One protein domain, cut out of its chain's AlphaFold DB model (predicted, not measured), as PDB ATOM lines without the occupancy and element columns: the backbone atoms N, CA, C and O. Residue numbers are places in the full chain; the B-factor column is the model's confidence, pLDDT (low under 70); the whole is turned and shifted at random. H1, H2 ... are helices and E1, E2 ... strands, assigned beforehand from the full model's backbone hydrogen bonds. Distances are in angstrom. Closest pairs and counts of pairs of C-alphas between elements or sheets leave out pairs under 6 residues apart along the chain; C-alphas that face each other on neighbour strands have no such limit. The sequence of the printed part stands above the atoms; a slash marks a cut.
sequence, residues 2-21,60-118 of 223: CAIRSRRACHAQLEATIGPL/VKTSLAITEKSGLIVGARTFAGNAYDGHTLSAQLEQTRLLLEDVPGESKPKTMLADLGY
ATOM      1  N   CYS A   2      22.320 -20.870  27.867       42.66
ATOM      2  CA  CYS A   2      22.832 -20.099  28.993       42.66
ATOM      3  C   CYS A   2      23.630 -20.929  30.007       42.66
ATOM      4  O   CYS A   2      23.195 -22.008  30.408       42.66
ATOM      5  N   ALA A   3      24.792 -20.413  30.427       47.59
ATOM      6  CA  ALA A   3      25.650 -21.047  31.423       47.59
ATOM      7  C   ALA A   3      25.557 -20.353  32.792       47.59
ATOM      8  O   ALA A   3      25.584 -19.131  32.898       47.59
ATOM      9  N   ILE A   4      25.469 -21.140  33.856       54.00
ATOM     10  CA  ILE A   4      25.210 -20.713  35.225       54.00
ATOM     11  C   ILE A   4      26.422 -21.038  36.096       54.00
ATOM     12  O   ILE A   4      26.952 -22.153  36.070       54.00
ATOM     13  N   ARG A   5      26.851 -20.067  36.907       43.28
ATOM     14  CA  ARG A   5      27.969 -20.215  37.846       43.28
ATOM     15  C   ARG A   5      27.455 -20.320  39.284       43.28
ATOM     16  O   ARG A   5      27.013 -19.326  39.860       43.28
ATOM     17  N   SER A   6      27.586 -21.505  39.883       44.16
ATOM     18  CA  SER A   6      27.470 -21.716  41.336       44.16
ATOM     19  C   SER A   6      28.869 -21.842  41.946       44.16
ATOM     20  O   SER A   6      29.755 -22.461  41.356       44.16
ATOM     21  N   ARG A   7      29.123 -21.197  43.094       47.53
ATOM     22  CA  ARG A   7      30.467 -21.147  43.705       47.53
ATOM     23  C   ARG A   7      30.758 -22.281  44.694       47.53
ATOM     24  O   ARG A   7      31.886 -22.312  45.177       47.53
ATOM     25  N   ARG A   8      29.815 -23.176  45.023       46.78
ATOM     26  CA  ARG A   8      30.025 -24.108  46.156       46.78
ATOM     27  C   ARG A   8      29.507 -25.542  46.032       46.78
ATOM     28  O   ARG A   8      29.911 -26.343  46.863       46.78
ATOM     29  N   ALA A   9      28.696 -25.902  45.040       54.78
ATOM     30  CA  ALA A   9      28.302 -27.304  44.871       54.78
ATOM     31  C   ALA A   9      29.337 -28.046  44.010       54.78
ATOM     32  O   ALA A   9      29.636 -27.618  42.891       54.78
ATOM     33  N   CYS A  10      29.908 -29.134  44.530       52.59
ATOM     34  CA  CYS A  10      30.710 -30.053  43.726       52.59
ATOM     35  C   CYS A  10      29.805 -30.724  42.677       52.59
ATOM     36  O   CYS A  10      28.646 -31.020  42.960       52.59
ATOM     37  N   HIS A  11      30.320 -30.979  41.472       57.09
ATOM     38  CA  HIS A  11      29.574 -31.629  40.386       57.09
ATOM     39  C   HIS A  11      28.912 -32.942  40.839       57.09
ATOM     40  O   HIS A  11      27.724 -33.138  40.603       57.09
ATOM     41  N   ALA A  12      29.636 -33.754  41.612       60.56
ATOM     42  CA  ALA A  12      29.120 -34.989  42.196       60.56
ATOM     43  C   ALA A  12      27.935 -34.763  43.157       60.56
ATOM     44  O   ALA A  12      27.031 -35.585  43.227       60.56
ATOM     45  N   GLN A  13      27.901 -33.639  43.882       64.06
ATOM     46  CA  GLN A  13      26.787 -33.303  44.780       64.06
ATOM     47  C   GLN A  13      25.547 -32.859  43.998       64.06
ATOM     48  O   GLN A  13      24.431 -33.201  44.383       64.06
ATOM     49  N   LEU A  14      25.730 -32.133  42.889       65.38
ATOM     50  CA  LEU A  14      24.628 -31.770  41.994       65.38
ATOM     51  C   LEU A  14      24.017 -33.010  41.344       65.38
ATOM     52  O   LEU A  14      22.801 -33.154  41.354       65.38
ATOM     53  N   GLU A  15      24.840 -33.923  40.831       63.97
ATOM     54  CA  GLU A  15      24.348 -35.172  40.244       63.97
ATOM     55  C   GLU A  15      23.681 -36.077  41.280       63.97
ATOM     56  O   GLU A  15      22.620 -36.627  41.007       63.97
ATOM     57  N   ALA A  16      24.233 -36.179  42.491       69.56
ATOM     58  CA  ALA A  16      23.627 -36.972  43.559       69.56
ATOM     59  C   ALA A  16      22.273 -36.411  44.026       69.56
ATOM     60  O   ALA A  16      21.391 -37.180  44.394       69.56
ATOM     61  N   THR A  17      22.100 -35.085  44.002       67.25
ATOM     62  CA  THR A  17      20.854 -34.444  44.451       67.25
ATOM     63  C   THR A  17      19.804 -34.404  43.342       67.25
ATOM     64  O   THR A  17      18.638 -34.714  43.565       67.25
ATOM     65  N   ILE A  18      20.211 -34.033  42.127       65.69
ATOM     66  CA  ILE A  18      19.298 -33.800  41.003       65.69
ATOM     67  C   ILE A  18      19.079 -35.083  40.181       65.69
ATOM     68  O   ILE A  18      18.014 -35.281  39.599       65.69
ATOM     69  N   GLY A  19      20.050 -35.996  40.151       66.38
ATOM     70  CA  GLY A  19      19.948 -37.279  39.447       66.38
ATOM     71  C   GLY A  19      18.698 -38.085  39.826       66.38
ATOM     72  O   GLY A  19      17.968 -38.492  38.920       66.38
ATOM     73  N   PRO A  20      18.368 -38.249  41.123       67.88
ATOM     74  CA  PRO A  20      17.135 -38.908  41.557       67.88
ATOM     75  C   PRO A  20      15.849 -38.187  41.119       67.88
ATOM     76  O   PRO A  20      14.869 -38.852  40.783       67.88
ATOM     77  N   LEU A  21      15.848 -36.844  41.048       58.53
ATOM     78  CA  LEU A  21      14.705 -36.066  40.539       58.53
ATOM     79  C   LEU A  21      14.409 -36.378  39.065       58.53
ATOM     80  O   LEU A  21      13.250 -36.365  38.655       58.53
ATOM     81  N   VAL A  60       8.032 -23.942  18.606       73.75
ATOM     82  CA  VAL A  60       8.515 -24.237  19.960       73.75
ATOM     83  C   VAL A  60       9.901 -23.689  20.148       73.75
ATOM     84  O   VAL A  60      10.792 -23.865  19.310       73.75
ATOM     85  N   LYS A  61      10.116 -23.100  21.315       81.62
ATOM     86  CA  LYS A  61      11.432 -22.674  21.748       81.62
ATOM     87  C   LYS A  61      11.856 -23.381  23.019       81.62
ATOM     88  O   LYS A  61      11.176 -23.312  24.034       81.62
ATOM     89  N   THR A  62      13.045 -23.973  23.000       83.06
ATOM     90  CA  THR A  62      13.624 -24.625  24.180       83.06
ATOM     91  C   THR A  62      14.756 -23.786  24.760       83.06
ATOM     92  O   THR A  62      15.709 -23.436  24.063       83.06
ATOM     93  N   SER A  63      14.676 -23.480  26.053       82.06
ATOM     94  CA  SER A  63      15.746 -22.853  26.824       82.06
ATOM     95  C   SER A  63      16.489 -23.898  27.652       82.06
ATOM     96  O   SER A  63      15.884 -24.778  28.265       82.06
ATOM     97  N   LEU A  64      17.817 -23.796  27.654       84.31
ATOM     98  CA  LEU A  64      18.722 -24.719  28.334       84.31
ATOM     99  C   LEU A  64      19.638 -23.945  29.282       84.31
ATOM    100  O   LEU A  64      20.299 -22.984  28.867       84.31
ATOM    101  N   ALA A  65      19.690 -24.407  30.532       83.44
ATOM    102  CA  ALA A  65      20.561 -23.914  31.589       83.44
ATOM    103  C   ALA A  65      21.619 -24.966  31.933       83.44
ATOM    104  O   ALA A  65      21.291 -26.091  32.315       83.44
ATOM    105  N   ILE A  66      22.888 -24.590  31.799       80.12
ATOM    106  CA  ILE A  66      24.035 -25.492  31.953       80.12
ATOM    107  C   ILE A  66      25.007 -24.939  32.989       80.12
ATOM    108  O   ILE A  66      25.190 -23.735  33.095       80.12
ATOM    109  N   THR A  67      25.657 -25.797  33.762       78.44
ATOM    110  CA  THR A  67      26.727 -25.386  34.680       78.44
ATOM    111  C   THR A  67      27.987 -24.966  33.921       78.44
ATOM    112  O   THR A  67      28.441 -25.655  33.013       78.44
ATOM    113  N   GLU A  68      28.596 -23.850  34.323       73.31
ATOM    114  CA  GLU A  68      29.754 -23.274  33.618       73.31
ATOM    115  C   GLU A  68      31.002 -24.170  33.631       73.31
ATOM    116  O   GLU A  68      31.715 -24.226  32.634       73.31
ATOM    117  N   LYS A  69      31.258 -24.891  34.728       72.31
ATOM    118  CA  LYS A  69      32.482 -25.699  34.884       72.31
ATOM    119  C   LYS A  69      32.345 -27.140  34.411       72.31
ATOM    120  O   LYS A  69      33.287 -27.690  33.858       72.31
ATOM    121  N   SER A  70      31.205 -27.757  34.697       72.75
ATOM    122  CA  SER A  70      30.975 -29.187  34.467       72.75
ATOM    123  C   SER A  70      30.172 -29.479  33.204       72.75
ATOM    124  O   SER A  70      30.122 -30.625  32.785       72.75
ATOM    125  N   GLY A  71      29.505 -28.488  32.600       74.44
ATOM    126  CA  GLY A  71      28.641 -28.730  31.440       74.44
ATOM    127  C   GLY A  71      27.348 -29.498  31.761       74.44
ATOM    128  O   GLY A  71      26.568 -29.779  30.857       74.44
ATOM    129  N   LEU A  72      27.083 -29.792  33.038       77.75
ATOM    130  CA  LEU A  72      25.853 -30.427  33.514       77.75
ATOM    131  C   LEU A  72      24.637 -29.554  33.191       77.75
ATOM    132  O   LEU A  72      24.615 -28.379  33.570       77.75
ATOM    133  N   ILE A  73      23.633 -30.133  32.536       82.81
ATOM    134  CA  ILE A  73      22.339 -29.491  32.290       82.81
ATOM    135  C   ILE A  73      21.552 -29.500  33.601       82.81
ATOM    136  O   ILE A  73      21.241 -30.557  34.138       82.81
ATOM    137  N   VAL A  74      21.239 -28.313  34.113       80.25
ATOM    138  CA  VAL A  74      20.507 -28.133  35.378       80.25
ATOM    139  C   VAL A  74      19.024 -27.912  35.122       80.25
ATOM    140  O   VAL A  74      18.197 -28.288  35.940       80.25
ATOM    141  N   GLY A  75      18.671 -27.312  33.986       81.62
ATOM    142  CA  GLY A  75      17.284 -27.019  33.656       81.62
ATOM    143  C   GLY A  75      17.049 -26.960  32.155       81.62
ATOM    144  O   GLY A  75      17.884 -26.458  31.399       81.62
ATOM    145  N   ALA A  76      15.878 -27.434  31.744       84.00
ATOM    146  CA  ALA A  76      15.388 -27.368  30.376       84.00
ATOM    147  C   ALA A  76      13.907 -26.981  30.397       84.00
ATOM    148  O   ALA A  76      13.114 -27.654  31.060       84.00
ATOM    149  N   ARG A  77      13.549 -25.907  29.690       81.62
ATOM    150  CA  ARG A  77      12.171 -25.416  29.586       81.62
ATOM    151  C   ARG A  77      11.772 -25.247  28.135       81.62
ATOM    152  O   ARG A  77      12.518 -24.635  27.373       81.62
ATOM    153  N   THR A  78      10.596 -25.734  27.771       81.19
ATOM    154  CA  THR A  78       9.956 -25.421  26.493       81.19
ATOM    155  C   THR A  78       9.025 -24.221  26.651       81.19
ATOM    156  O   THR A  78       8.455 -23.977  27.717       81.19
ATOM    157  N   PHE A  79       8.917 -23.438  25.588       79.69
ATOM    158  CA  PHE A  79       8.037 -22.290  25.458       79.69
ATOM    159  C   PHE A  79       7.256 -22.456  24.163       79.69
ATOM    160  O   PHE A  79       7.870 -22.625  23.107       79.69
ATOM    161  N   ALA A  80       5.933 -22.379  24.271       77.31
ATOM    162  CA  ALA A  80       5.047 -22.396  23.122       77.31
ATOM    163  C   ALA A  80       5.248 -21.139  22.267       77.31
ATOM    164  O   ALA A  80       5.450 -20.028  22.775       77.31
ATOM    165  N   GLY A  81       5.200 -21.325  20.955       75.12
ATOM    166  CA  GLY A  81       5.560 -20.327  19.960       75.12
ATOM    167  C   GLY A  81       7.068 -20.057  19.883       75.12
ATOM    168  O   GLY A  81       7.884 -20.460  20.714       75.12
ATOM    169  N   ASN A  82       7.468 -19.271  18.886       71.38
ATOM    170  CA  ASN A  82       8.837 -18.768  18.777       71.38
ATOM    171  C   ASN A  82       9.046 -17.524  19.666       71.38
ATOM    172  O   ASN A  82       9.289 -16.416  19.177       71.38
ATOM    173  N   ALA A  83       8.909 -17.699  20.985       76.06
ATOM    174  CA  ALA A  83       9.018 -16.617  21.964       76.06
ATOM    175  C   ALA A  83      10.377 -15.891  21.878       76.06
ATOM    176  O   ALA A  83      11.436 -16.499  21.698       76.06
ATOM    177  N   TYR A  84      10.390 -14.566  22.034       78.06
ATOM    178  CA  TYR A  84      11.645 -13.808  22.049       78.06
ATOM    179  C   TYR A  84      12.522 -14.217  23.247       78.06
ATOM    180  O   TYR A  84      12.038 -14.276  24.375       78.06
ATOM    181  N   ASP A  85      13.818 -14.477  23.017       77.19
ATOM    182  CA  ASP A  85      14.752 -14.987  24.045       77.19
ATOM    183  C   ASP A  85      14.750 -14.142  25.326       77.19
ATOM    184  O   ASP A  85      14.776 -14.689  26.429       77.19
ATOM    185  N   GLY A  86      14.646 -12.818  25.190       77.62
ATOM    186  CA  GLY A  86      14.649 -11.880  26.311       77.62
ATOM    187  C   GLY A  86      13.504 -12.102  27.295       77.62
ATOM    188  O   GLY A  86      13.687 -11.874  28.484       77.62
ATOM    189  N   HIS A  87      12.363 -12.611  26.826       79.12
ATOM    190  CA  HIS A  87      11.202 -12.913  27.670       79.12
ATOM    191  C   HIS A  87      11.271 -14.309  28.304       79.12
ATOM    192  O   HIS A  87      10.592 -14.576  29.289       79.12
ATOM    193  N   THR A  88      12.105 -15.205  27.769       80.69
ATOM    194  CA  THR A  88      12.226 -16.589  28.264       80.69
ATOM    195  C   THR A  88      13.187 -16.732  29.448       80.69
ATOM    196  O   THR A  88      13.175 -17.749  30.145       80.69
ATOM    197  N   LEU A  89      14.028 -15.720  29.696       81.62
ATOM    198  CA  LEU A  89      15.103 -15.797  30.685       81.62
ATOM    199  C   LEU A  89      14.586 -15.934  32.124       81.62
ATOM    200  O   LEU A  89      15.083 -16.774  32.872       81.62
ATOM    201  N   SER A  90      13.594 -15.126  32.502       81.62
ATOM    202  CA  SER A  90      13.002 -15.130  33.847       81.62
ATOM    203  C   SER A  90      12.398 -16.494  34.171       81.62
ATOM    204  O   SER A  90      12.725 -17.109  35.181       81.62
ATOM    205  N   ALA A  91      11.603 -17.024  33.247       83.25
ATOM    206  CA  ALA A  91      10.978 -18.332  33.354       83.25
ATOM    207  C   ALA A  91      11.996 -19.488  33.451       83.25
ATOM    208  O   ALA A  91      11.751 -20.460  34.172       83.25
ATOM    209  N   GLN A  92      13.137 -19.392  32.761       82.50
ATOM    210  CA  GLN A  92      14.225 -20.370  32.877       82.50
ATOM    211  C   GLN A  92      14.936 -20.280  34.235       82.50
ATOM    212  O   GLN A  92      15.296 -21.305  34.820       82.50
ATOM    213  N   LEU A  93      15.162 -19.062  34.734       83.38
ATOM    214  CA  LEU A  93      15.808 -18.833  36.025       83.38
ATOM    215  C   LEU A  93      14.952 -19.328  37.187       83.38
ATOM    216  O   LEU A  93      15.494 -19.974  38.079       83.38
ATOM    217  N   GLU A  94      13.639 -19.102  37.143       84.75
ATOM    218  CA  GLU A  94      12.716 -19.634  38.150       84.75
ATOM    219  C   GLU A  94      12.731 -21.163  38.172       84.75
ATOM    220  O   GLU A  94      12.895 -21.762  39.231       84.75
ATOM    221  N   GLN A  95      12.687 -21.821  37.008       83.75
ATOM    222  CA  GLN A  95      12.812 -23.279  36.965       83.75
ATOM    223  C   GLN A  95      14.153 -23.756  37.528       83.75
ATOM    224  O   GLN A  95      14.199 -24.713  38.294       83.75
ATOM    225  N   THR A  96      15.250 -23.106  37.141       82.75
ATOM    226  CA  THR A  96      16.580 -23.497  37.624       82.75
ATOM    227  C   THR A  96      16.672 -23.319  39.138       82.75
ATOM    228  O   THR A  96      17.252 -24.160  39.813       82.75
ATOM    229  N   ARG A  97      16.083 -22.249  39.681       82.81
ATOM    230  CA  ARG A  97      16.023 -22.010  41.120       82.81
ATOM    231  C   ARG A  97      15.280 -23.139  41.827       82.81
ATOM    232  O   ARG A  97      15.866 -23.722  42.727       82.81
ATOM    233  N   LEU A  98      14.076 -23.485  41.368       84.38
ATOM    234  CA  LEU A  98      13.276 -24.578  41.933       84.38
ATOM    235  C   LEU A  98      14.037 -25.913  41.924       84.38
ATOM    236  O   LEU A  98      14.019 -26.647  42.900       84.38
ATOM    237  N   LEU A  99      14.767 -26.217  40.845       82.81
ATOM    238  CA  LEU A  99      15.559 -27.454  40.744       82.81
ATOM    239  C   LEU A  99      16.808 -27.469  41.639       82.81
ATOM    240  O   LEU A  99      17.369 -28.532  41.889       82.81
ATOM    241  N   LEU A 100      17.267 -26.303  42.092       80.19
ATOM    242  CA  LEU A 100      18.443 -26.154  42.947       80.19
ATOM    243  C   LEU A 100      18.090 -25.936  44.426       80.19
ATOM    244  O   LEU A 100      19.009 -25.799  45.232       80.19
ATOM    245  N   GLU A 101      16.806 -25.900  44.793       79.69
ATOM    246  CA  GLU A 101      16.353 -25.659  46.172       79.69
ATOM    247  C   GLU A 101      16.831 -26.734  47.151       79.69
ATOM    248  O   GLU A 101      17.301 -26.394  48.236       79.69
ATOM    249  N   ASP A 102      16.813 -27.998  46.731       75.31
ATOM    250  CA  ASP A 102      17.197 -29.141  47.568       75.31
ATOM    251  C   ASP A 102      18.713 -29.406  47.586       75.31
ATOM    252  O   ASP A 102      19.197 -30.276  48.312       75.31
ATOM    253  N   VAL A 103      19.494 -28.664  46.789       74.50
ATOM    254  CA  VAL A 103      20.948 -28.850  46.713       74.50
ATOM    255  C   VAL A 103      21.620 -28.174  47.908       74.50
ATOM    256  O   VAL A 103      21.528 -26.950  48.052       74.50
ATOM    257  N   PRO A 104      22.378 -28.916  48.741       62.25
ATOM    258  CA  PRO A 104      23.087 -28.328  49.869       62.25
ATOM    259  C   PRO A 104      24.139 -27.320  49.380       62.25
ATOM    260  O   PRO A 104      25.122 -27.675  48.728       62.25
ATOM    261  N   GLY A 105      23.929 -26.037  49.692       68.25
ATOM    262  CA  GLY A 105      24.795 -24.933  49.277       68.25
ATOM    263  C   GLY A 105      24.025 -23.648  48.962       68.25
ATOM    264  O   GLY A 105      22.894 -23.454  49.394       68.25
ATOM    265  N   GLU A 106      24.647 -22.736  48.210       60.31
ATOM    266  CA  GLU A 106      23.929 -21.580  47.655       60.31
ATOM    267  C   GLU A 106      23.050 -22.048  46.485       60.31
ATOM    268  O   GLU A 106      23.539 -22.222  45.367       60.31
ATOM    269  N   SER A 107      21.761 -22.241  46.765       59.12
ATOM    270  CA  SER A 107      20.718 -22.704  45.837       59.12
ATOM    271  C   SER A 107      20.363 -21.691  44.742       59.12
ATOM    272  O   SER A 107      19.801 -22.050  43.708       59.12
ATOM    273  N   LYS A 108      20.731 -20.410  44.908       64.31
ATOM    274  CA  LYS A 108      20.466 -19.367  43.908       64.31
ATOM    275  C   LYS A 108      21.667 -19.142  42.977       64.31
ATOM    276  O   LYS A 108      22.752 -18.789  43.452       64.31
ATOM    277  N   PRO A 109      21.489 -19.244  41.647       69.94
ATOM    278  CA  PRO A 109      22.537 -18.904  40.696       69.94
ATOM    279  C   PRO A 109      22.873 -17.406  40.756       69.94
ATOM    280  O   PRO A 109      22.006 -16.559  40.566       69.94
ATOM    281  N   LYS A 110      24.145 -17.078  41.023       68.19
ATOM    282  CA  LYS A 110      24.621 -15.686  41.182       68.19
ATOM    283  C   LYS A 110      25.046 -15.024  39.880       68.19
ATOM    284  O   LYS A 110      25.080 -13.806  39.775       68.19
ATOM    285  N   THR A 111      25.492 -15.814  38.910       72.19
ATOM    286  CA  THR A 111      26.021 -15.285  37.654       72.19
ATOM    287  C   THR A 111      25.589 -16.179  36.514       72.19
ATOM    288  O   THR A 111      25.651 -17.407  36.615       72.19
ATOM    289  N   MET A 112      25.165 -15.532  35.437       74.50
ATOM    290  CA  MET A 112      24.572 -16.159  34.275       74.50
ATOM    291  C   MET A 112      25.243 -15.604  33.013       74.50
ATOM    292  O   MET A 112      25.371 -14.396  32.838       74.50
ATOM    293  N   LEU A 113      25.714 -16.493  32.148       78.38
ATOM    294  CA  LEU A 113      26.344 -16.192  30.870       78.38
ATOM    295  C   LEU A 113      25.339 -16.521  29.772       78.38
ATOM    296  O   LEU A 113      25.112 -17.693  29.476       78.38
ATOM    297  N   ALA A 114      24.715 -15.501  29.196       80.50
ATOM    298  CA  ALA A 114      23.667 -15.662  28.196       80.50
ATOM    299  C   ALA A 114      24.027 -14.962  26.880       80.50
ATOM    300  O   ALA A 114      24.835 -14.034  26.846       80.50
ATOM    301  N   ASP A 115      23.395 -15.402  25.793       80.81
ATOM    302  CA  ASP A 115      23.485 -14.728  24.499       80.81
ATOM    303  C   ASP A 115      22.849 -13.328  24.543       80.81
ATOM    304  O   ASP A 115      21.995 -13.028  25.379       80.81
ATOM    305  N   LEU A 116      23.196 -12.475  23.571       75.81
ATOM    306  CA  LEU A 116      22.634 -11.122  23.431       75.81
ATOM    307  C   LEU A 116      21.100 -11.091  23.359       75.81
ATOM    308  O   LEU A 116      20.498 -10.090  23.735       75.81
ATOM    309  N   GLY A 117      20.481 -12.165  22.870       78.19
ATOM    310  CA  GLY A 117      19.028 -12.286  22.794       78.19
ATOM    311  C   GLY A 117      18.343 -12.309  24.160       78.19
ATOM    312  O   GLY A 117      17.182 -11.941  24.241       78.19
ATOM    313  N   TYR A 118      19.053 -12.663  25.236       74.56
ATOM    314  CA  TYR A 118      18.502 -12.790  26.589       74.56
ATOM    315  C   TYR A 118      18.581 -11.494  27.413       74.56
ATOM    316  O   TYR A 118      18.454 -11.525  28.630       74.56
TER     317      TYR A 118
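This is residues 2 to 21 and 60 to 118 of the 223 residues of the protein "DDE_Tnp_1 domain-containing protein" of Burkholderia sp. Bp9126 (UniProt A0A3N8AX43). A twisted four-stranded sheet and, over one face, helix H2 make two layers; H1, at one end, only grazes the sheet. The 79 printed residues include two named helices and four strands, E1 H1 E2 E3 H2 E4, class mixed; the mixed sheet runs E3 E2 E1 E4. The whole is compact, radius of gyration of the C-alphas 12.5 A, spanning 35 by 24 by 18 A.

Find C-alpha 2 at (22.832, -20.099, 28.993), where E1, residues 2 to 5, begins; H1 is 11 to 21. E2, 60 to 67, spans 23.4 A; E3 is 73 to 80; H2, 85 to 100, spans 22.3 A. E4, 111 to 114, ends at (23.667, -15.662, 28.196).

In the antiparallel hairpin E2 and E3, find N 63 and O 77 within hydrogen-bond range, 2.8 A; in parallel E2 and E1, N 4 and O 66, 2.7 A. H2 lies over E3 and E2; the closest C-alphas of E3 and H2, Gly 75 and Thr 96, are 5.4 A apart. E3, H2 and E4 form a split strand-helix-strand unit, E2 and E1 between its strands, its crossover right-handed. O i to N i+4 pairs within range are 5 of 7 in H1, 9 of 12 in H2.

Across the cut, residues 22 to 59, C-alphas 21 and 60 are 24.5 A apart. The pLDDT is under 70 at residues 2 to 21 and 104 to 110.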